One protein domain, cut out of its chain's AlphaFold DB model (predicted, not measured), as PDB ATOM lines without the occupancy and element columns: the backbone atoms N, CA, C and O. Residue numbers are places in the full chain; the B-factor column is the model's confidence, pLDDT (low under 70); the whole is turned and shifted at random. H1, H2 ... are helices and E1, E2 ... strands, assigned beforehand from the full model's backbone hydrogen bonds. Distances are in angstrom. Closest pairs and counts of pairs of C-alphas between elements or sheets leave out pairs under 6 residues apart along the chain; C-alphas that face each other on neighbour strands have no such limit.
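Overview. This is residues 553 to 701 of the 999 residues of the protein "LysM domain-containing protein" of Paracoccus contaminans (UniProt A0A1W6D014). The model has two lobes joined side by side along the longest axis: a tight lobe of strands, in which the five-stranded sheet of E6, E5, E4, E1 and E7 twists strongly and the hairpin of E2 and E3 packs across it as a small sandwich, and a looser lobe of loops, short helices H1, H2 and H3 and the two-stranded ribbon of E8 and E9. Residues 621 to 635 run from the first lobe into the second, and residues 699 to 701 stick out at the end of a tail. The printed part has 149 residues with three named helices and nine named strands, in the order E1 E2 E3 E4 E5 E6 E7 H1 E8 H2 H3 E9; the sheets are antiparallel. The class is mixed, helices and strands, with under half of the residues, 67, in named elements. The whole is compact, with a radius of gyration of the C-alphas of 16.7 A and spans of 53 by 40 by 23 A.

Along the chain. In the largest sheet, E6 is residues 608 to 614, 18.1 A long; E5 is 595 to 602, 20.9 A; E4 is 580 to 589, 22.1 A; E1 is 553 to 555, 6.7 A; and E7 is 618 to 620, 6.8 A. E1 begins at C-alpha 553, (-57.482, 8.059, 76.855). E2 is residues 561 to 564, 9.9 A, and E3 is 571 to 575, 11.0 A. H1 is residues 636 to 640, 5.9 A, and E8 is 645 to 647, 6.7 A. H2, residues 654 to 661, is 10.9 A long and begins at (-61.716, 17.588, 56.785). H3 is residues 665 to 672, 10.5 A. E9, residues 687 to 689, 6.4 A, ends at (-52.173, 19.594, 59.746).

Arrangement. E4, E5 and E6 form a meander, each strand the antiparallel neighbour of the one before; E4 and E5 are a hairpin, and so are E5 and E6. N 598 and O 586 are 3.0 A apart, and N 599 and O 611 2.8 A, both within hydrogen-bond range. E4 bends by 84 degrees at residue 585, and E5 by 57 degrees at residue 598. The pairing of E4 is staggered: residues 580 to 581 pair with E1, with N 581 and O 553 at 2.8 A, and residues 582 to 589 with E5. E1 and E7 are antiparallel, with N 554 and O 619 at 2.8 A. The hairpin of E2 and E3, with N 563 and O 573 at 3.0 A, forms a sandwich, two sheets face to face, with the large sheet, its strands at 70 degrees to the others. The closest C-alphas of E2 and E6 are those of Ile 563 and Val 613, 4.9 A apart. H1, H2 and H3 are not on the large sheet. E8 and E9 are antiparallel, with N 646 and O 688 at 2.8 A. The closest C-alphas of H3 and E9 are those of Asn 672 and Tyr 689, 6.5 A apart; those of H1 and E9 are Asn 638 and Tyr 689, 7.2 A. H2 and H3 touch, with Ala 658 and Tyr 665 closest at 5.9 A between C-alphas, and run opposite ways at a steep tilt of 68 degrees, only just short of about perpendicular. In H1, H2 and H3 every O i to N i+4 pair is within hydrogen-bond range.

Size, cuts and confidence. The two C-alphas farthest apart, those of Glu 592 and Glu 701, are 54.7 A apart. The printed part has no cut. The links from E7 to H1, 15 residues, and from H3 to E9, 14 residues, are long. The mean pLDDT of the printed part is 89.0; residues 695 to 696 and 698 to 701 are under 70.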
ATOM      1  N   TYR A 553     -56.278   8.800  77.238       96.31
ATOM      2  CA  TYR A 553     -57.482   8.059  76.855       96.31
ATOM      3  C   TYR A 553     -58.371   8.933  75.969       96.31
ATOM      4  O   TYR A 553     -58.471  10.136  76.183       96.31
ATOM      5  N   ALA A 554     -59.018   8.335  74.973       94.81
ATOM      6  CA  ALA A 554     -59.995   8.986  74.109       94.81
ATOM      7  C   ALA A 554     -61.421   8.651  74.566       94.81
ATOM      8  O   ALA A 554     -61.730   7.484  74.828       94.81
ATOM      9  N   VAL A 555     -62.291   9.660  74.614       94.69
ATOM     10  CA  VAL A 555     -63.733   9.495  74.867       94.69
ATOM     11  C   VAL A 555     -64.403   8.873  73.639       94.69
ATOM     12  O   VAL A 555     -64.292   9.413  72.541       94.69
ATOM     13  N   GLN A 556     -65.096   7.743  73.805       91.56
ATOM     14  CA  GLN A 556     -65.717   7.019  72.685       91.56
ATOM     15  C   GLN A 556     -67.160   7.410  72.312       91.56
ATOM     16  O   GLN A 556     -67.449   7.422  71.114       91.56
ATOM     17  N   PRO A 557     -68.101   7.661  73.248       90.62
ATOM     18  CA  PRO A 557     -69.504   7.833  72.878       90.62
ATOM     19  C   PRO A 557     -69.736   9.137  72.115       90.62
ATOM     20  O   PRO A 557     -69.267  10.187  72.544       90.62
ATOM     21  N   TYR A 558     -70.546   9.091  71.050       83.94
ATOM     22  CA  TYR A 558     -70.886  10.263  70.228       83.94
ATOM     23  C   TYR A 558     -71.517  11.418  71.031       83.94
ATOM     24  O   TYR A 558     -71.291  12.585  70.732       83.94
ATOM     25  N   VAL A 559     -72.259  11.090  72.094       87.00
ATOM     26  CA  VAL A 559     -72.860  12.050  73.041       87.00
ATOM     27  C   VAL A 559     -71.874  12.594  74.090       87.00
ATOM     28  O   VAL A 559     -72.282  13.295  75.011       87.00
ATOM     29  N   GLY A 560     -70.587  12.255  73.980       90.94
ATOM     30  CA  GLY A 560     -69.572  12.537  74.988       90.94
ATOM     31  C   GLY A 560     -69.642  11.608  76.206       90.94
ATOM     32  O   GLY A 560     -70.404  10.640  76.247       90.94
ATOM     33  N   ALA A 561     -68.830  11.906  77.218       95.19
ATOM     34  CA  ALA A 561     -68.831  11.210  78.503       95.19
ATOM     35  C   ALA A 561     -69.041  12.195  79.659       95.19
ATOM     36  O   ALA A 561     -68.378  13.227  79.743       95.19
ATOM     37  N   GLN A 562     -69.960  11.869  80.570       95.44
ATOM     38  CA  GLN A 562     -70.203  12.671  81.769       95.44
ATOM     39  C   GLN A 562     -69.039  12.520  82.760       95.44
ATOM     40  O   GLN A 562     -68.681  11.398  83.124       95.44
ATOM     41  N   ILE A 563     -68.504  13.648  83.229       95.69
ATOM     42  CA  ILE A 563     -67.508  13.718  84.304       95.69
ATOM     43  C   ILE A 563     -68.174  14.188  85.603       95.69
ATOM     44  O   ILE A 563     -69.020  15.086  85.588       95.69
ATOM     45  N   ARG A 564     -67.828  13.558  86.732       95.12
ATOM     46  CA  ARG A 564     -68.465  13.770  88.044       95.12
ATOM     47  C   ARG A 564     -67.458  14.048  89.157       95.12
ATOM     48  O   ARG A 564     -66.310  13.625  89.064       95.12
ATOM     49  N   ASN A 565     -67.883  14.681  90.250       94.44
ATOM     50  CA  ASN A 565     -67.012  14.879  91.423       94.44
ATOM     51  C   ASN A 565     -66.719  13.568  92.191       94.44
ATOM     52  O   ASN A 565     -65.660  13.432  92.798       94.44
ATOM     53  N   ALA A 566     -67.604  12.575  92.085       92.00
ATOM     54  CA  ALA A 566     -67.425  11.185  92.507       92.00
ATOM     55  C   ALA A 566     -68.285  10.264  91.610       92.00
ATOM     56  O   ALA A 566     -69.228  10.760  90.990       92.00
ATOM     57  N   PRO A 567     -68.060   8.935  91.553       90.94
ATOM     58  CA  PRO A 567     -68.880   8.014  90.749       90.94
ATOM     59  C   PRO A 567     -70.397   8.143  90.975       90.94
ATOM     60  O   PRO A 567     -71.175   8.258  90.025       90.94
ATOM     61  N   ALA A 568     -70.815   8.209  92.241       86.75
ATOM     62  CA  ALA A 568     -72.201   8.436  92.666       86.75
ATOM     63  C   ALA A 568     -72.522   9.923  92.950       86.75
ATOM     64  O   ALA A 568     -73.529  10.224  93.585       86.75
ATOM     65  N   GLY A 569     -71.643  10.839  92.537       87.19
ATOM     66  CA  GLY A 569     -71.727  12.273  92.806       87.19
ATOM     67  C   GLY A 569     -72.329  13.097  91.666       87.19
ATOM     68  O   GLY A 569     -72.879  12.575  90.695       87.19
ATOM     69  N   GLU A 570     -72.208  14.416  91.794       92.31
ATOM     70  CA  GLU A 570     -72.778  15.393  90.866       92.31
ATOM     71  C   GLU A 570     -71.963  15.528  89.574       92.31
ATOM     72  O   GLU A 570     -70.749  15.310  89.542       92.31
ATOM     73  N   SER A 571     -72.648  15.926  88.500       93.25
ATOM     74  CA  SER A 571     -72.064  16.172  87.180       93.25
ATOM     75  C   SER A 571     -71.266  17.476  87.163       93.25
ATOM     76  O   SER A 571     -71.843  18.551  87.297       93.25
ATOM     77  N   LEU A 572     -69.961  17.393  86.907       92.75
ATOM     78  CA  LEU A 572     -69.099  18.559  86.682       92.75
ATOM     79  C   LEU A 572     -69.206  19.079  85.238       92.75
ATOM     80  O   LEU A 572     -69.079  20.278  84.997       92.75
ATOM     81  N   GLY A 573     -69.490  18.187  84.285       93.88
ATOM     82  CA  GLY A 573     -69.686  18.531  82.878       93.88
ATOM     83  C   GLY A 573     -69.828  17.303  81.977       93.88
ATOM     84  O   GLY A 573     -69.961  16.172  82.453       93.88
ATOM     85  N   VAL A 574     -69.767  17.540  80.669       95.50
ATOM     86  CA  VAL A 574     -69.646  16.507  79.631       95.50
ATOM     87  C   VAL A 574     -68.360  16.770  78.857       95.50
ATOM     88  O   VAL A 574     -68.096  17.905  78.469       95.50
ATOM     89  N   ILE A 575     -67.560  15.728  78.648       93.75
ATOM     90  CA  ILE A 575     -66.369  15.745  77.794       93.75
ATOM     91  C   ILE A 575     -66.795  15.291  76.398       93.75
ATOM     92  O   ILE A 575     -67.463  14.263  76.269       93.75
ATOM     93  N   GLN A 576     -66.431  16.044  75.361       92.44
ATOM     94  CA  GLN A 576     -66.874  15.787  73.986       92.44
ATOM     95  C   GLN A 576     -66.351  14.453  73.414       92.44
ATOM     96  O   GLN A 576     -65.320  13.911  73.821       92.44
ATOM     97  N   SER A 577     -67.084  13.922  72.433       91.62
ATOM     98  CA  SER A 577     -66.743  12.688  71.719       91.62
ATOM     99  C   SER A 577     -65.416  12.813  70.967       91.62
ATOM    100  O   SER A 577     -65.265  13.646  70.074       91.62
ATOM    101  N   GLY A 578     -64.476  11.915  71.248       90.06
ATOM    102  CA  GLY A 578     -63.157  11.893  70.621       90.06
ATOM    103  C   GLY A 578     -62.165  12.916  71.176       90.06
ATOM    104  O   GLY A 578     -61.104  13.063  70.575       90.06
ATOM    105  N   SER A 579     -62.478  13.610  72.275       93.06
ATOM    106  CA  SER A 579     -61.503  14.405  73.037       93.06
ATOM    107  C   SER A 579     -60.591  13.505  73.876       93.06
ATOM    108  O   SER A 579     -60.974  12.390  74.253       93.06
ATOM    109  N   PHE A 580     -59.381  13.989  74.173       95.00
ATOM    110  CA  PHE A 580     -58.380  13.242  74.937       95.00
ATOM    111  C   PHE A 580     -58.329  13.693  76.397       95.00
ATOM    112  O   PHE A 580     -58.192  14.876  76.693       95.00
ATOM    113  N   VAL A 581     -58.393  12.733  77.313       95.44
ATOM    114  CA  VAL A 581     -58.268  12.939  78.760       95.44
ATOM    115  C   VAL A 581     -56.999  12.269  79.279       95.44
ATOM    116  O   VAL A 581     -56.488  11.326  78.663       95.44
ATOM    117  N   ARG A 582     -56.470  12.751  80.407       96.69
ATOM    118  CA  ARG A 582     -55.293  12.172  81.069       96.69
ATOM    119  C   ARG A 582     -55.691  11.440  82.339       96.69
ATOM    120  O   ARG A 582     -56.491  11.934  83.126       96.69
ATOM    121  N   ASP A 583     -55.096  10.276  82.547       96.06
ATOM    122  CA  ASP A 583     -55.256   9.458  83.745       96.06
ATOM    123  C   ASP A 583     -54.657  10.144  84.987       96.06
ATOM    124  O   ASP A 583     -53.446  10.375  85.056       96.06
ATOM    125  N   ALA A 584     -55.503  10.439  85.980       94.94
ATOM    126  CA  ALA A 584     -55.109  11.005  87.273       94.94
ATOM    127  C   ALA A 584     -54.777   9.923  88.329       94.94
ATOM    128  O   ALA A 584     -54.504  10.232  89.486       94.94
ATOM    129  N   GLY A 585     -54.802   8.637  87.955       90.81
ATOM    130  CA  GLY A 585     -54.447   7.492  88.801       90.81
ATOM    131  C   GLY A 585     -55.593   6.925  89.646       90.81
ATOM    132  O   GLY A 585     -55.541   5.759  90.039       90.81
ATOM    133  N   GLY A 586     -56.660   7.691  89.886       93.44
ATOM    134  CA  GLY A 586     -57.833   7.217  90.623       93.44
ATOM    135  C   GLY A 586     -58.572   6.089  89.891       93.44
ATOM    136  O   GLY A 586     -58.815   6.163  88.681       93.44
ATOM    137  N   ARG A 587     -58.944   5.036  90.630       96.31
ATOM    138  CA  ARG A 587     -59.793   3.919  90.179       96.31
ATOM    139  C   ARG A 587     -60.796   3.554  91.266       96.31
ATOM    140  O   ARG A 587     -60.411   3.405  92.422       96.31
ATOM    141  N   GLN A 588     -62.062   3.398  90.893       94.19
ATOM    142  CA  GLN A 588     -63.145   2.972  91.784       94.19
ATOM    143  C   GLN A 588     -64.127   2.067  91.032       94.19
ATOM    144  O   GLN A 588     -64.174   2.076  89.802       94.19
ATOM    145  N   THR A 589     -64.935   1.318  91.780       92.38
ATOM    146  CA  THR A 589     -66.083   0.565  91.262       92.38
ATOM    147  C   THR A 589     -67.314   1.010  92.043       92.38
ATOM    148  O   THR A 589     -67.239   1.130  93.266       92.38
ATOM    149  N   ASP A 590     -68.424   1.294  91.362       89.12
ATOM    150  CA  ASP A 590     -69.667   1.693  92.031       89.12
ATOM    151  C   ASP A 590     -70.509   0.492  92.505       89.12
ATOM    152  O   ASP A 590     -70.185  -0.669  92.248       89.12
ATOM    153  N   GLY A 591     -71.610   0.772  93.212       81.56
ATOM    154  CA  GLY A 591     -72.528  -0.253  93.727       81.56
ATOM    155  C   GLY A 591     -73.281  -1.056  92.656       81.56
ATOM    156  O   GLY A 591     -73.937  -2.034  92.995       81.56
ATOM    157  N   GLU A 592     -73.175  -0.677  91.378       86.88
ATOM    158  CA  GLU A 592     -73.699  -1.428  90.230       86.88
ATOM    159  C   GLU A 592     -72.591  -2.238  89.523       86.88
ATOM    160  O   GLU A 592     -72.821  -2.833  88.471       86.88
ATOM    161  N   GLY A 593     -71.375  -2.272  90.084       87.94
ATOM    162  CA  GLY A 593     -70.231  -3.001  89.538       87.94
ATOM    163  C   GLY A 593     -69.521  -2.296  88.378       87.94
ATOM    164  O   GLY A 593     -68.638  -2.891  87.760       87.94
ATOM    165  N   ARG A 594     -69.867  -1.039  88.061       92.62
ATOM    166  CA  ARG A 594     -69.247  -0.300  86.950       92.62
ATOM    167  C   ARG A 594     -67.917   0.299  87.386       92.62
ATOM    168  O   ARG A 594     -67.821   0.892  88.459       92.62
ATOM    169  N   GLY A 595     -66.901   0.182  86.532       95.69
ATOM    170  CA  GLY A 595     -65.590   0.790  86.757       95.69
ATOM    171  C   GLY A 595     -65.575   2.288  86.443       95.69
ATOM    172  O   GLY A 595     -66.133   2.727  85.438       95.69
ATOM    173  N   TRP A 596     -64.880   3.055  87.277       97.38
ATOM    174  CA  TRP A 596     -64.668   4.495  87.137       97.38
ATOM    175  C   TRP A 596     -63.180   4.850  87.214       97.38
ATOM    176  O   TRP A 596     -62.410   4.251  87.972       97.38
ATOM    177  N   MET A 597     -62.797   5.860  86.439       97.44
ATOM    178  CA  MET A 597     -61.445   6.388  86.298       97.44
ATOM    179  C   MET A 597     -61.453   7.877  86.642       97.44
ATOM    180  O   MET A 597     -62.288   8.618  86.124       97.44
ATOM    181  N   GLN A 598     -60.531   8.321  87.496       97.94
ATOM    182  CA  GLN A 598     -60.294   9.750  87.704       97.94
ATOM    183  C   GLN A 598     -59.425  10.274  86.559       97.94
ATOM    184  O   GLN A 598     -58.367   9.705  86.272       97.94
ATOM    185  N   VAL A 599     -59.871  11.342  85.904       97.38
ATOM    186  CA  VAL A 599     -59.212  11.930  84.735       97.38
ATOM    187  C   VAL A 599     -59.195  13.454  84.794       97.38
ATOM    188  O   VAL A 599     -60.066  14.068  85.414       97.38
ATOM    189  N   THR A 600     -58.231  14.055  84.100       95.69
ATOM    190  CA  THR A 600     -58.192  15.489  83.777       95.69
ATOM    191  C   THR A 600     -58.405  15.713  82.277       95.69
ATOM    192  O   THR A 600     -58.011  14.889  81.448       95.69
ATOM    193  N   GLY A 601     -59.039  16.825  81.906       92.25
ATOM    194  CA  GLY A 601     -59.308  17.193  80.511       92.25
ATOM    195  C   GLY A 601     -60.054  18.523  80.408       92.25
ATOM    196  O   GLY A 601     -60.026  19.317  81.347       92.25
ATOM    197  N   THR A 602     -60.742  18.754  79.289       90.81
ATOM    198  CA  THR A 602     -61.679  19.876  79.112       90.81
ATOM    199  C   THR A 602     -63.122  19.391  78.974       90.81
ATOM    200  O   THR A 602     -63.370  18.260  78.550       90.81
ATOM    201  N   ASP A 603     -64.085  20.229  79.354       90.12
ATOM    202  CA  ASP A 603     -65.504  19.992  79.076       90.12
ATOM    203  C   ASP A 603     -65.934  20.543  77.703       90.12
ATOM    204  O   ASP A 603     -65.147  21.129  76.965       90.12
ATOM    205  N   GLU A 604     -67.215  20.380  77.368       87.88
ATOM    206  CA  GLU A 604     -67.851  20.879  76.139       87.88
ATOM    207  C   GLU A 604     -67.787  22.408  75.913       87.88
ATOM    208  O   GLU A 604     -68.326  22.888  74.915       87.88
ATOM    209  N   LYS A 605     -67.193  23.170  76.843       86.00
ATOM    210  CA  LYS A 605     -67.065  24.641  76.848       86.00
ATOM    211  C   LYS A 605     -65.601  25.067  77.006       86.00
ATOM    212  O   LYS A 605     -65.334  26.178  77.464       86.00
ATOM    213  N   ASP A 606     -64.683  24.153  76.693       83.81
ATOM    214  CA  ASP A 606     -63.226  24.295  76.760       83.81
ATOM    215  C   ASP A 606     -62.686  24.589  78.173       83.81
ATOM    216  O   ASP A 606     -61.555  25.044  78.352       83.81
ATOM    217  N   ARG A 607     -63.481  24.310  79.218       89.00
ATOM    218  CA  ARG A 607     -63.098  24.574  80.612       89.00
ATOM    219  C   ARG A 607     -62.312  23.385  81.169       89.00
ATOM    220  O   ARG A 607     -62.803  22.260  81.059       89.00
ATOM    221  N   PRO A 608     -61.151  23.593  81.816       90.94
ATOM    222  CA  PRO A 608     -60.439  22.521  82.506       90.94
ATOM    223  C   PRO A 608     -61.308  21.859  83.582       90.94
ATOM    224  O   PRO A 608     -61.909  22.542  84.413       90.94
ATOM    225  N   VAL A 609     -61.350  20.528  83.577       92.62
ATOM    226  CA  VAL A 609     -62.108  19.703  84.524       92.62
ATOM    227  C   VAL A 609     -61.268  18.529  85.022       92.62
ATOM    228  O   VAL A 609     -60.510  17.915  84.268       92.62
ATOM    229  N   GLU A 610     -61.441  18.195  86.299       96.12
ATOM    230  CA  GLU A 610     -60.924  16.981  86.930       96.12
ATOM    231  C   GLU A 610     -62.065  16.260  87.649       96.12
ATOM    232  O   GLU A 610     -62.927  16.900  88.253       96.12
ATOM    233  N   GLY A 611     -62.090  14.930  87.581       96.19
ATOM    234  CA  GLY A 611     -63.155  14.134  88.177       96.19
ATOM    235  C   GLY A 611     -63.252  12.728  87.599       96.19
ATOM    236  O   GLY A 611     -62.371  12.254  86.888       96.19
ATOM    237  N   TRP A 612     -64.343  12.051  87.925       97.44
ATOM    238  CA  TRP A 612     -64.576  10.644  87.634       97.44
ATOM    239  C   TRP A 612     -65.414  10.465  86.372       97.44
ATOM    240  O   TRP A 612     -66.514  11.007  86.261       97.44
ATOM    241  N   VAL A 613     -64.905   9.652  85.448       97.31
ATOM    242  CA  VAL A 613     -65.580   9.210  84.222       97.31
ATOM    243  C   VAL A 613     -65.683   7.683  84.244       97.31
ATOM    244  O   VAL A 613     -64.815   6.996  84.786       97.31
ATOM    245  N   ARG A 614     -66.753   7.127  83.669       96.62
ATOM    246  CA  ARG A 614     -66.912   5.674  83.509       96.62
ATOM    247  C   ARG A 614     -65.810   5.095  82.620       96.62
ATOM    248  O   ARG A 614     -65.644   5.520  81.478       96.62
ATOM    249  N   SER A 615     -65.096   4.093  83.127       95.12
ATOM    250  CA  SER A 615     -63.936   3.491  82.455       95.12
ATOM    251  C   SER A 615     -64.288   2.820  81.126       95.12
ATOM    252  O   SER A 615     -63.432   2.728  80.257       95.12
ATOM    253  N   ASP A 616     -65.531   2.365  80.949       94.75
ATOM    254  CA  ASP A 616     -66.007   1.736  79.712       94.75
ATOM    255  C   ASP A 616     -66.336   2.736  78.586       94.75
ATOM    256  O   ASP A 616     -66.550   2.328  77.449       94.75
ATOM    257  N   LEU A 617     -66.330   4.044  78.875       96.56
ATOM    258  CA  LEU A 617     -66.496   5.114  77.880       96.56
ATOM    259  C   LEU A 617     -65.148   5.648  77.352       96.56
ATOM    260  O   LEU A 617     -65.126   6.550  76.509       96.56
ATOM    261  N   LEU A 618     -64.034   5.116  77.866       96.06
ATOM    262  CA  LEU A 618     -62.666   5.569  77.623       96.06
ATOM    263  C   LEU A 618     -61.827   4.447  77.003       96.06
ATOM    264  O   LEU A 618     -61.784   3.334  77.521       96.06
ATOM    265  N   VAL A 619     -61.082   4.747  75.939       95.06
ATOM    266  CA  VAL A 619     -60.115   3.805  75.343       95.06
ATOM    267  C   VAL A 619     -58.727   4.426  75.287       95.06
ATOM    268  O   VAL A 619     -58.570   5.569  74.864       95.06
ATOM    269  N   ARG A 620     -57.713   3.665  75.724       95.12
ATOM    270  CA  ARG A 620     -56.311   4.106  75.782       95.12
ATOM    271  C   ARG A 620     -55.845   4.622  74.419       95.12
ATOM    272  O   ARG A 620     -56.069   3.980  73.393       95.12
ATOM    273  N   HIS A 621     -55.176   5.765  74.435       94.62
ATOM    274  CA  HIS A 621     -54.657   6.445  73.263       94.62
ATOM    275  C   HIS A 621     -53.135   6.562  73.312       94.62
ATOM    276  O   HIS A 621     -52.550   6.646  74.386       94.62
ATOM    277  N   ASP A 622     -52.521   6.616  72.137       95.25
ATOM    278  CA  ASP A 622     -51.113   6.957  71.968       95.25
ATOM    279  C   ASP A 622     -50.931   8.468  72.190       95.25
ATOM    280  O   ASP A 622     -51.459   9.275  71.415       95.25
ATOM    281  N   ALA A 623     -50.217   8.858  73.252       94.12
ATOM    282  CA  ALA A 623     -49.998  10.270  73.583       94.12
ATOM    283  C   ALA A 623     -49.284  11.064  72.471       94.12
ATOM    284  O   ALA A 623     -49.502  12.268  72.351       94.12
ATOM    285  N   ALA A 624     -48.462  10.410  71.643       93.19
ATOM    286  CA  ALA A 624     -47.734  11.063  70.561       93.19
ATOM    287  C   ALA A 624     -48.651  11.443  69.388       93.19
ATOM    288  O   ALA A 624     -48.438  12.461  68.737       93.19
ATOM    289  N   LYS A 625     -49.697  10.644  69.138       93.38
ATOM    290  CA  LYS A 625     -50.576  10.778  67.961       93.38
ATOM    291  C   LYS A 625     -51.881  11.531  68.225       93.38
ATOM    292  O   LYS A 625     -52.610  11.808  67.277       93.38
ATOM    293  N   GLY A 626     -52.199  11.836  69.483       93.81
ATOM    294  CA  GLY A 626     -53.391  12.603  69.844       93.81
ATOM    295  C   GLY A 626     -53.390  13.057  71.299       93.81
ATOM    296  O   GLY A 626     -53.263  12.233  72.206       93.81
ATOM    297  N   ALA A 627     -53.546  14.365  71.501       94.12
ATOM    298  CA  ALA A 627     -53.628  15.036  72.797       94.12
ATOM    299  C   ALA A 627     -54.578  16.252  72.725       94.12
ATOM    300  O   ALA A 627     -55.030  16.623  71.641       94.12
ATOM    301  N   MET A 628     -54.876  16.863  73.875       90.75
ATOM    302  CA  MET A 628     -55.538  18.175  73.972       90.75
ATOM    303  C   MET A 628     -54.515  19.245  74.366       90.75
ATOM    304  O   MET A 628     -53.628  18.961  75.177       90.75
ATOM    305  N   ASP A 629     -54.684  20.466  73.862       86.50
ATOM    306  CA  ASP A 629     -54.050  21.680  74.394       86.50
ATOM    307  C   ASP A 629     -55.104  22.648  74.984       86.50
ATOM    308  O   ASP A 629     -56.094  22.199  75.562       86.50
ATOM    309  N   GLN A 630     -54.878  23.967  74.920       79.19
ATOM    310  CA  GLN A 630     -55.831  24.988  75.391       79.19
ATOM    311  C   GLN A 630     -56.821  25.436  74.299       79.19
ATOM    312  O   GLN A 630     -57.647  26.313  74.549       79.19
ATOM    313  N   GLN A 631     -56.704  24.894  73.087       83.88
ATOM    314  CA  GLN A 631     -57.457  25.285  71.901       83.88
ATOM    315  C   GLN A 631     -58.306  24.123  71.372       83.88
ATOM    316  O   GLN A 631     -59.452  24.352  70.998       83.88
ATOM    317  N   GLY A 632     -57.789  22.893  71.367       90.19
ATOM    318  CA  GLY A 632     -58.520  21.719  70.891       90.19
ATOM    319  C   GLY A 632     -57.650  20.466  70.812       90.19
ATOM    320  O   GLY A 632     -56.728  20.275  71.609       90.19
ATOM    321  N   ARG A 633     -57.952  19.573  69.862       94.31
ATOM    322  CA  ARG A 633     -57.141  18.373  69.612       94.31
ATOM    323  C   ARG A 633     -55.934  18.687  68.740       94.31
ATOM    324  O   ARG A 633     -56.058  19.285  67.669       94.31
ATOM    325  N   ILE A 634     -54.791  18.161  69.162       94.88
ATOM    326  CA  ILE A 634     -53.499  18.238  68.474       94.88
ATOM    327  C   ILE A 634     -52.879  16.846  68.311       94.88
ATOM    328  O   ILE A 634     -53.249  15.892  68.999       94.88
ATOM    329  N   ASN A 635     -51.896  16.735  67.421       95.94
ATOM    330  CA  ASN A 635     -51.073  15.543  67.221       95.94
ATOM    331  C   ASN A 635     -49.601  15.905  67.500       95.94
ATOM    332  O   ASN A 635     -48.941  16.457  66.617       95.94
ATOM    333  N   PRO A 636     -49.078  15.619  68.708       94.69
ATOM    334  CA  PRO A 636     -47.704  15.945  69.089       94.69
ATOM    335  C   PRO A 636     -46.615  15.483  68.108       94.69
ATOM    336  O   PRO A 636     -45.649  16.215  67.913       94.69
ATOM    337  N   SER A 637     -46.753  14.339  67.433       91.12
ATOM    338  CA  SER A 637     -45.809  13.921  66.383       91.12
ATOM    339  C   SER A 637     -45.837  14.853  65.161       91.12
ATOM    340  O   SER A 637     -44.781  15.140  64.597       91.12
ATOM    341  N   ASN A 638     -47.002  15.380  64.766       91.69
ATOM    342  CA  ASN A 638     -47.112  16.370  63.684       91.69
ATOM    343  C   ASN A 638     -46.583  17.754  64.119       91.69
ATOM    344  O   ASN A 638     -45.914  18.431  63.333       91.69
ATOM    345  N   GLU A 639     -46.841  18.152  65.376       89.88
ATOM    346  CA  GLU A 639     -46.275  19.353  66.016       89.88
ATOM    347  C   GLU A 639     -44.741  19.318  65.975       89.88
ATOM    348  O   GLU A 639     -44.091  20.246  65.488       89.88
ATOM    349  N   TYR A 640     -44.174  18.209  66.459       84.56
ATOM    350  CA  TYR A 640     -42.744  17.933  66.515       84.56
ATOM    351  C   TYR A 640     -42.124  17.947  65.118       84.56
ATOM    352  O   TYR A 640     -41.095  18.580  64.928       84.56
ATOM    353  N   ASN A 641     -42.786  17.370  64.111       80.62
ATOM    354  CA  ASN A 641     -42.347  17.427  62.713       80.62
ATOM    355  C   ASN A 641     -42.619  18.775  62.005       80.62
ATOM    356  O   ASN A 641     -42.496  18.851  60.777       80.62
ATOM    357  N   ARG A 642     -42.984  19.836  62.749       84.94
ATOM    358  CA  ARG A 642     -43.248  21.200  62.247       84.94
ATOM    359  C   ARG A 642     -44.174  21.228  61.021       84.94
ATOM    360  O   ARG A 642     -43.943  21.993  60.084       84.94
ATOM    361  N   MET A 643     -45.205  20.385  61.004       85.38
ATOM    362  CA  MET A 643     -46.206  20.435  59.938       85.38
ATOM    363  C   MET A 643     -46.952  21.776  59.973       85.38
ATOM    364  O   MET A 643     -47.269  22.291  61.051       85.38
ATOM    365  N   ASP A 644     -47.232  22.335  58.794       84.44
ATOM    366  CA  ASP A 644     -48.111  23.492  58.671       84.44
ATOM    367  C   ASP A 644     -49.511  23.116  59.146       84.44
ATOM    368  O   ASP A 644     -49.927  21.955  59.063       84.44
ATOM    369  N   ARG A 645     -50.222  24.094  59.704       91.88
ATOM    370  CA  ARG A 645     -51.433  23.846  60.480       91.88
ATOM    371  C   ARG A 645     -52.488  24.925  60.277       91.88
ATOM    372  O   ARG A 645     -52.151  26.095  60.108       91.88
ATOM    373  N   ILE A 646     -53.750  24.527  60.367       90.94
ATOM    374  CA  ILE A 646     -54.920  25.405  60.392       90.94
ATOM    375  C   ILE A 646     -55.728  25.078  61.646       90.94
ATOM    376  O   ILE A 646     -55.994  23.911  61.933       90.94
ATOM    377  N   THR A 647     -56.120  26.104  62.400       92.94
ATOM    378  CA  THR A 647     -57.066  25.954  63.511       92.94
ATOM    379  C   THR A 647     -58.485  25.930  62.954       92.94
ATOM    380  O   THR A 647     -58.921  26.909  62.343       92.94
ATOM    381  N   VAL A 648     -59.196  24.829  63.183       92.38
ATOM    382  CA  VAL A 648     -60.577  24.578  62.747       92.38
ATOM    383  C   VAL A 648     -61.494  25.694  63.241       92.38
ATOM    384  O   VAL A 648     -61.498  26.034  64.429       92.38
ATOM    385  N   GLN A 649     -62.274  26.274  62.332       89.94
ATOM    386  CA  GLN A 649     -63.272  27.289  62.647       89.94
ATOM    387  C   GLN A 649     -64.656  26.663  62.851       89.94
ATOM    388  O   GLN A 649     -64.839  25.446  62.895       89.94
ATOM    389  N   LYS A 650     -65.664  27.512  63.056       84.56
ATOM    390  CA  LYS A 650     -67.051  27.055  63.115       84.56
ATOM    391  C   LYS A 650     -67.493  26.581  61.719       84.56
ATOM    392  O   LYS A 650     -67.311  27.300  60.748       84.56
ATOM    393  N   ASP A 651     -68.141  25.415  61.686       81.38
ATOM    394  CA  ASP A 651     -68.731  24.745  60.510       81.38
ATOM    395  C   ASP A 651     -67.727  24.108  59.513       81.38
ATOM    396  O   ASP A 651     -68.126  23.600  58.464       81.38
ATOM    397  N   ASP A 652     -66.448  24.027  59.896       86.94
ATOM    398  CA  ASP A 652     -65.396  23.281  59.190       86.94
ATOM    399  C   ASP A 652     -65.473  21.750  59.367       86.94
ATOM    400  O   ASP A 652     -66.097  21.220  60.286       86.94
ATOM    401  N   ASN A 653     -64.799  21.027  58.470       86.25
ATOM    402  CA  ASN A 653     -64.560  19.583  58.473       86.25
ATOM    403  C   ASN A 653     -63.353  19.227  57.573       86.25
ATOM    404  O   ASN A 653     -62.839  20.058  56.827       86.25
ATOM    405  N   LEU A 654     -62.881  17.975  57.602       87.12
ATOM    406  CA  LEU A 654     -61.716  17.588  56.785       87.12
ATOM    407  C   LEU A 654     -61.982  17.602  55.267       87.12
ATOM    408  O   LEU A 654     -61.026  17.633  54.495       87.12
ATOM    409  N   TRP A 655     -63.243  17.598  54.817       85.75
ATOM    410  CA  TRP A 655     -63.573  17.604  53.390       85.75
ATOM    411  C   TRP A 655     -63.676  19.017  52.800       85.75
ATOM    412  O   TRP A 655     -63.141  19.239  51.713       85.75
ATOM    413  N   ASN A 656     -64.304  19.990  53.484       88.75
ATOM    414  CA  ASN A 656     -64.331  21.371  52.975       88.75
ATOM    415  C   ASN A 656     -62.931  21.997  53.003       88.75
ATOM    416  O   ASN A 656     -62.536  22.556  51.986       88.75
ATOM    417  N   LEU A 657     -62.155  21.813  54.079       88.56
ATOM    418  CA  LEU A 657     -60.778  22.320  54.173       88.56
ATOM    419  C   LEU A 657     -59.870  21.740  53.075       88.56
ATOM    420  O   LEU A 657     -59.178  22.488  52.384       88.56
ATOM    421  N   ALA A 658     -59.918  20.422  52.842       87.44
ATOM    422  CA  ALA A 658     -59.160  19.803  51.752       87.44
ATOM    423  C   ALA A 658     -59.594  20.339  50.376       87.44
ATOM    424  O   ALA A 658     -58.751  20.651  49.536       87.44
ATOM    425  N   LYS A 659     -60.903  20.506  50.149       89.25
ATOM    426  CA  LYS A 659     -61.442  21.033  48.888       89.25
ATOM    427  C   LYS A 659     -61.091  22.506  48.655       89.25
ATOM    428  O   LYS A 659     -60.814  22.876  47.517       89.25
ATOM    429  N   GLU A 660     -61.122  23.338  49.692       90.06
ATOM    430  CA  GLU A 660     -60.824  24.773  49.616       90.06
ATOM    431  C   GLU A 660     -59.344  25.029  49.322       90.06
ATOM    432  O   GLU A 660     -59.011  25.842  48.462       90.06
ATOM    433  N   HIS A 661     -58.450  24.285  49.977       85.38
ATOM    434  CA  HIS A 661     -57.004  24.434  49.804       85.38
ATOM    435  C   HIS A 661     -56.405  23.536  48.705       85.38
ATOM    436  O   HIS A 661     -55.190  23.540  48.498       85.38
ATOM    437  N   GLY A 662     -57.237  22.779  47.979       84.88
ATOM    438  CA  GLY A 662     -56.815  21.929  46.859       84.88
ATOM    439  C   GLY A 662     -55.983  20.707  47.267       84.88
ATOM    440  O   GLY A 662     -55.143  20.249  46.493       84.88
ATOM    441  N   TRP A 663     -56.177  20.197  48.483       88.19
ATOM    442  CA  TRP A 663     -55.473  19.028  49.007       88.19
ATOM    443  C   TRP A 663     -56.159  17.718  48.617       88.19
ATOM    444  O   TRP A 663     -57.380  17.632  48.491       88.19
ATOM    445  N   ASP A 664     -55.361  16.658  48.508       86.62
ATOM    446  CA  ASP A 664     -55.878  15.298  48.407       86.62
ATOM    447  C   ASP A 664     -56.532  14.872  49.738       86.62
ATOM    448  O   ASP A 664     -55.968  15.060  50.824       86.62
ATOM    449  N   TYR A 665     -57.747  14.324  49.663       86.44
ATOM    450  CA  TYR A 665     -58.545  13.998  50.845       86.44
ATOM    451  C   TYR A 665     -57.994  12.789  51.614       86.44
ATOM    452  O   TYR A 665     -57.922  12.839  52.842       86.44
ATOM    453  N   ASP A 666     -57.538  11.743  50.923       83.81
ATOM    454  CA  ASP A 666     -56.983  10.547  51.567       83.81
ATOM    455  C   ASP A 666     -55.656  10.875  52.268       83.81
ATOM    456  O   ASP A 666     -55.390  10.401  53.374       83.81
ATOM    457  N   ARG A 667     -54.853  11.771  51.681       84.25
ATOM    458  CA  ARG A 667     -53.658  12.361  52.305       84.25
ATOM    459  C   ARG A 667     -53.998  13.211  53.523       84.25
ATOM    460  O   ARG A 667     -53.339  13.081  54.554       84.25
ATOM    461  N   THR A 668     -55.026  14.054  53.424       88.44
ATOM    462  CA  THR A 668     -55.498  14.890  54.541       88.44
ATOM    463  C   THR A 668     -55.988  14.018  55.701       88.44
ATOM    464  O   THR A 668     -55.630  14.266  56.853       88.44
ATOM    465  N   LEU A 669     -56.729  12.945  55.409       89.50
ATOM    466  CA  LEU A 669     -57.178  11.966  56.395       89.50
ATOM    467  C   LEU A 669     -56.003  11.185  57.005       89.50
ATOM    468  O   LEU A 669     -55.947  11.037  58.223       89.50
ATOM    469  N   ALA A 670     -55.032  10.742  56.201       86.56
ATOM    470  CA  ALA A 670     -53.844  10.041  56.694       86.56
ATOM    471  C   ALA A 670     -52.986  10.910  57.633       86.56
ATOM    472  O   ALA A 670     -52.472  10.407  58.631       86.56
ATOM    473  N   ALA A 671     -52.869  12.213  57.356       87.50
ATOM    474  CA  ALA A 671     -52.150  13.163  58.207       87.50
ATOM    475  C   ALA A 671     -52.868  13.463  59.540       87.50
ATOM    476  O   ALA A 671     -52.207  13.797  60.525       87.50
ATOM    477  N   ASN A 672     -54.203  13.350  59.587       94.31
ATOM    478  CA  ASN A 672     -55.022  13.844  60.704       94.31
ATOM    479  C   ASN A 672     -55.814  12.771  61.476       94.31
ATOM    480  O   ASN A 672     -56.299  13.044  62.569       94.31
ATOM    481  N   GLY A 673     -55.920  11.538  60.977       90.81
ATOM    482  CA  GLY A 673     -56.708  10.470  61.611       90.81
ATOM    483  C   GLY A 673     -56.179   9.968  62.965       90.81
ATOM    484  O   GLY A 673     -56.876   9.221  63.650       90.81
ATOM    485  N   GLY A 674     -54.966  10.373  63.367       89.81
ATOM    486  CA  GLY A 674     -54.399  10.073  64.688       89.81
ATOM    487  C   GLY A 674     -55.160  10.757  65.827       89.81
ATOM    488  O   GLY A 674     -55.517  10.100  66.808       89.81
ATOM    489  N   HIS A 675     -55.468  12.046  65.663       93.75
ATOM    490  CA  HIS A 675     -56.176  12.865  66.650       93.75
ATOM    491  C   HIS A 675     -57.624  13.165  66.236       93.75
ATOM    492  O   HIS A 675     -58.528  13.052  67.063       93.75
ATOM    493  N   LEU A 676     -57.888  13.430  64.951       92.25
ATOM    494  CA  LEU A 676     -59.234  13.641  64.396       92.25
ATOM    495  C   LEU A 676     -59.838  12.316  63.908       92.25
ATOM    496  O   LEU A 676     -60.123  12.109  62.730       92.25
ATOM    497  N   ARG A 677     -60.033  11.395  64.860       80.44
ATOM    498  CA  ARG A 677     -60.460   9.997  64.633       80.44
ATOM    499  C   ARG A 677     -61.784   9.818  63.888       80.44
ATOM    500  O   ARG A 677     -62.032   8.739  63.354       80.44
ATOM    501  N   ASN A 678     -62.640  10.835  63.878       82.06
ATOM    502  CA  ASN A 678     -63.851  10.879  63.068       82.06
ATOM    503  C   ASN A 678     -63.775  12.120  62.155       82.06
ATOM    504  O   ASN A 678     -63.942  13.231  62.659       82.06
ATOM    505  N   PRO A 679     -63.563  11.967  60.831       76.50
ATOM    506  CA  PRO A 679     -63.422  13.102  59.912       76.50
ATOM    507  C   PRO A 679     -64.693  13.956  59.774       76.50
ATOM    508  O   PRO A 679     -64.624  15.078  59.277       76.50
ATOM    509  N   SER A 680     -65.850  13.441  60.212       76.44
ATOM    510  CA  SER A 680     -67.134  14.154  60.261       76.44
ATOM    511  C   SER A 680     -67.430  14.799  61.623       76.44
ATOM    512  O   SER A 680     -68.535  15.297  61.825       76.44
ATOM    513  N   LEU A 681     -66.488  14.764  62.575       79.31
ATOM    514  CA  LEU A 681     -66.651  15.333  63.915       79.31
ATOM    515  C   LEU A 681     -65.367  16.040  64.368       79.31
ATOM    516  O   LEU A 681     -64.622  15.546  65.222       79.31
ATOM    517  N   VAL A 682     -65.128  17.207  63.772       87.81
ATOM    518  CA  VAL A 682     -64.149  18.199  64.240       87.81
ATOM    519  C   VAL A 682     -64.862  19.293  65.039       87.81
ATOM    520  O   VAL A 682     -66.056  19.528  64.851       87.81
ATOM    521  N   PHE A 683     -64.134  19.957  65.928       88.50
ATOM    522  CA  PHE A 683     -64.627  21.046  66.763       88.50
ATOM    523  C   PHE A 683     -63.788  22.302  66.534       88.50
ATOM    524  O   PHE A 683     -62.597  22.222  66.230       88.50
ATOM    525  N   LYS A 684     -64.403  23.478  66.691       89.94
ATOM    526  CA  LYS A 684     -63.691  24.757  66.601       89.94
ATOM    527  C   LYS A 684     -62.523  24.753  67.595       89.94
ATOM    528  O   LYS A 684     -62.757  24.548  68.778       89.94
ATOM    529  N   GLY A 685     -61.313  25.038  67.120       88.12
ATOM    530  CA  GLY A 685     -60.096  25.026  67.934       88.12
ATOM    531  C   GLY A 685     -59.235  23.766  67.786       88.12
ATOM    532  O   GLY A 685     -58.043  23.825  68.074       88.12
ATOM    533  N   ASP A 686     -59.778  22.669  67.235       93.56
ATOM    534  CA  ASP A 686     -58.962  21.547  66.752       93.56
ATOM    535  C   ASP A 686     -57.900  22.029  65.749       93.56
ATOM    536  O   ASP A 686     -58.104  22.993  65.008       93.56
ATOM    537  N   THR A 687     -56.775  21.319  65.667       95.38
ATOM    538  CA  THR A 687     -55.737  21.593  64.667       95.38
ATOM    539  C   THR A 687     -55.810  20.601  63.508       95.38
ATOM    540  O   THR A 687     -55.739  19.394  63.717       95.38
ATOM    541  N   VAL A 688     -55.881  21.094  62.270       94.50
ATOM    542  CA  VAL A 688     -55.703  20.298  61.043       94.50
ATOM    543  C   VAL A 688     -54.313  20.565  60.483       94.50
ATOM    544  O   VAL A 688     -53.972  21.706  60.177       94.50
ATOM    545  N   TYR A 689     -53.508  19.517  60.336       93.69
ATOM    546  CA  TYR A 689     -52.173  19.594  59.746       93.69
ATOM    547  C   TYR A 689     -52.242  19.367  58.235       93.69
ATOM    548  O   TYR A 689     -52.939  18.463  57.761       93.69
ATOM    549  N   VAL A 690     -51.505  20.183  57.486       89.94
ATOM    550  CA  VAL A 690     -51.457  20.164  56.022       89.94
ATOM    551  C   VAL A 690     -50.763  18.874  55.548       89.94
ATOM    552  O   VAL A 690     -49.671  18.555  56.027       89.94
ATOM    553  N   PRO A 691     -51.344  18.092  54.620       81.12
ATOM    554  CA  PRO A 691     -50.722  16.852  54.158       81.12
ATOM    555  C   PRO A 691     -49.360  17.082  53.488       81.12
ATOM    556  O   PRO A 691     -49.145  18.075  52.799       81.12
ATOM    557  N   ASP A 692     -48.438  16.132  53.685       70.69
ATOM    558  CA  ASP A 692     -47.063  16.139  53.152       70.69
ATOM    559  C   ASP A 692     -46.198  17.383  53.521       70.69
ATOM    560  O   ASP A 692     -45.063  17.489  53.059       70.69
ATOM    561  N   SER A 693     -46.657  18.275  54.414       75.12
ATOM    562  CA  SER A 693     -45.981  19.536  54.783       75.12
ATOM    563  C   SER A 693     -44.916  19.418  55.893       75.12
ATOM    564  O   SER A 693     -44.622  20.409  56.566       75.12
ATOM    565  N   ALA A 694     -44.420  18.219  56.200       71.31
ATOM    566  CA  ALA A 694     -43.514  18.003  57.331       71.31
ATOM    567  C   ALA A 694     -42.136  18.645  57.089       71.31
ATOM    568  O   ALA A 694     -41.531  18.455  56.036       71.31
ATOM    569  N   LYS A 695     -41.629  19.376  58.089       62.22
ATOM    570  CA  LYS A 695     -40.356  20.126  58.047       62.22
ATOM    571  C   LYS A 695     -39.322  19.568  59.036       62.22
ATOM    572  O   LYS A 695     -38.348  20.247  59.352       62.22
ATOM    573  N   GLY A 696     -39.560  18.371  59.574       61.56
ATOM    574  CA  GLY A 696     -38.749  17.752  60.627       61.56
ATOM    575  C   GLY A 696     -38.761  18.535  61.951       61.56
ATOM    576  O   GLY A 696     -39.379  19.600  62.039       61.56
ATOM    577  N   PRO A 697     -38.088  18.038  62.997       71.06
ATOM    578  CA  PRO A 697     -37.996  18.716  64.287       71.06
ATOM    579  C   PRO A 697     -37.011  19.880  64.293       71.06
ATOM    580  O   PRO A 697     -35.981  19.847  63.630       71.06
ATOM    581  N   LYS A 698     -37.317  20.919  65.080       69.00
ATOM    582  CA  LYS A 698     -36.408  22.055  65.278       69.00
ATOM    583  C   LYS A 698     -35.278  21.665  66.241       69.00
ATOM    584  O   LYS A 698     -35.596  21.292  67.373       69.00
ATOM    585  N   PRO A 699     -33.995  21.811  65.863       58.38
ATOM    586  CA  PRO A 699     -32.893  21.694  66.812       58.38
ATOM    587  C   PRO A 699     -33.011  22.753  67.916       58.38
ATOM    588  O   PRO A 699     -33.309  23.919  67.642       58.38
ATOM    589  N   VAL A 700     -32.772  22.357  69.165       65.75
ATOM    590  CA  VAL A 700     -32.769  23.249  70.333       65.75
ATOM    591  C   VAL A 700     -31.337  23.507  70.777       65.75
ATOM    592  O   VAL A 700     -30.526  22.586  70.872       65.75
ATOM    593  N   GLU A 701     -31.024  24.764  71.075       60.03
ATOM    594  CA  GLU A 701     -29.701  25.162  71.550       60.03
ATOM    595  C   GLU A 701     -29.541  24.840  73.043       60.03
ATOM    596  O   GLU A 701     -30.151  25.474  73.907       60.03
TER     597      GLU A 701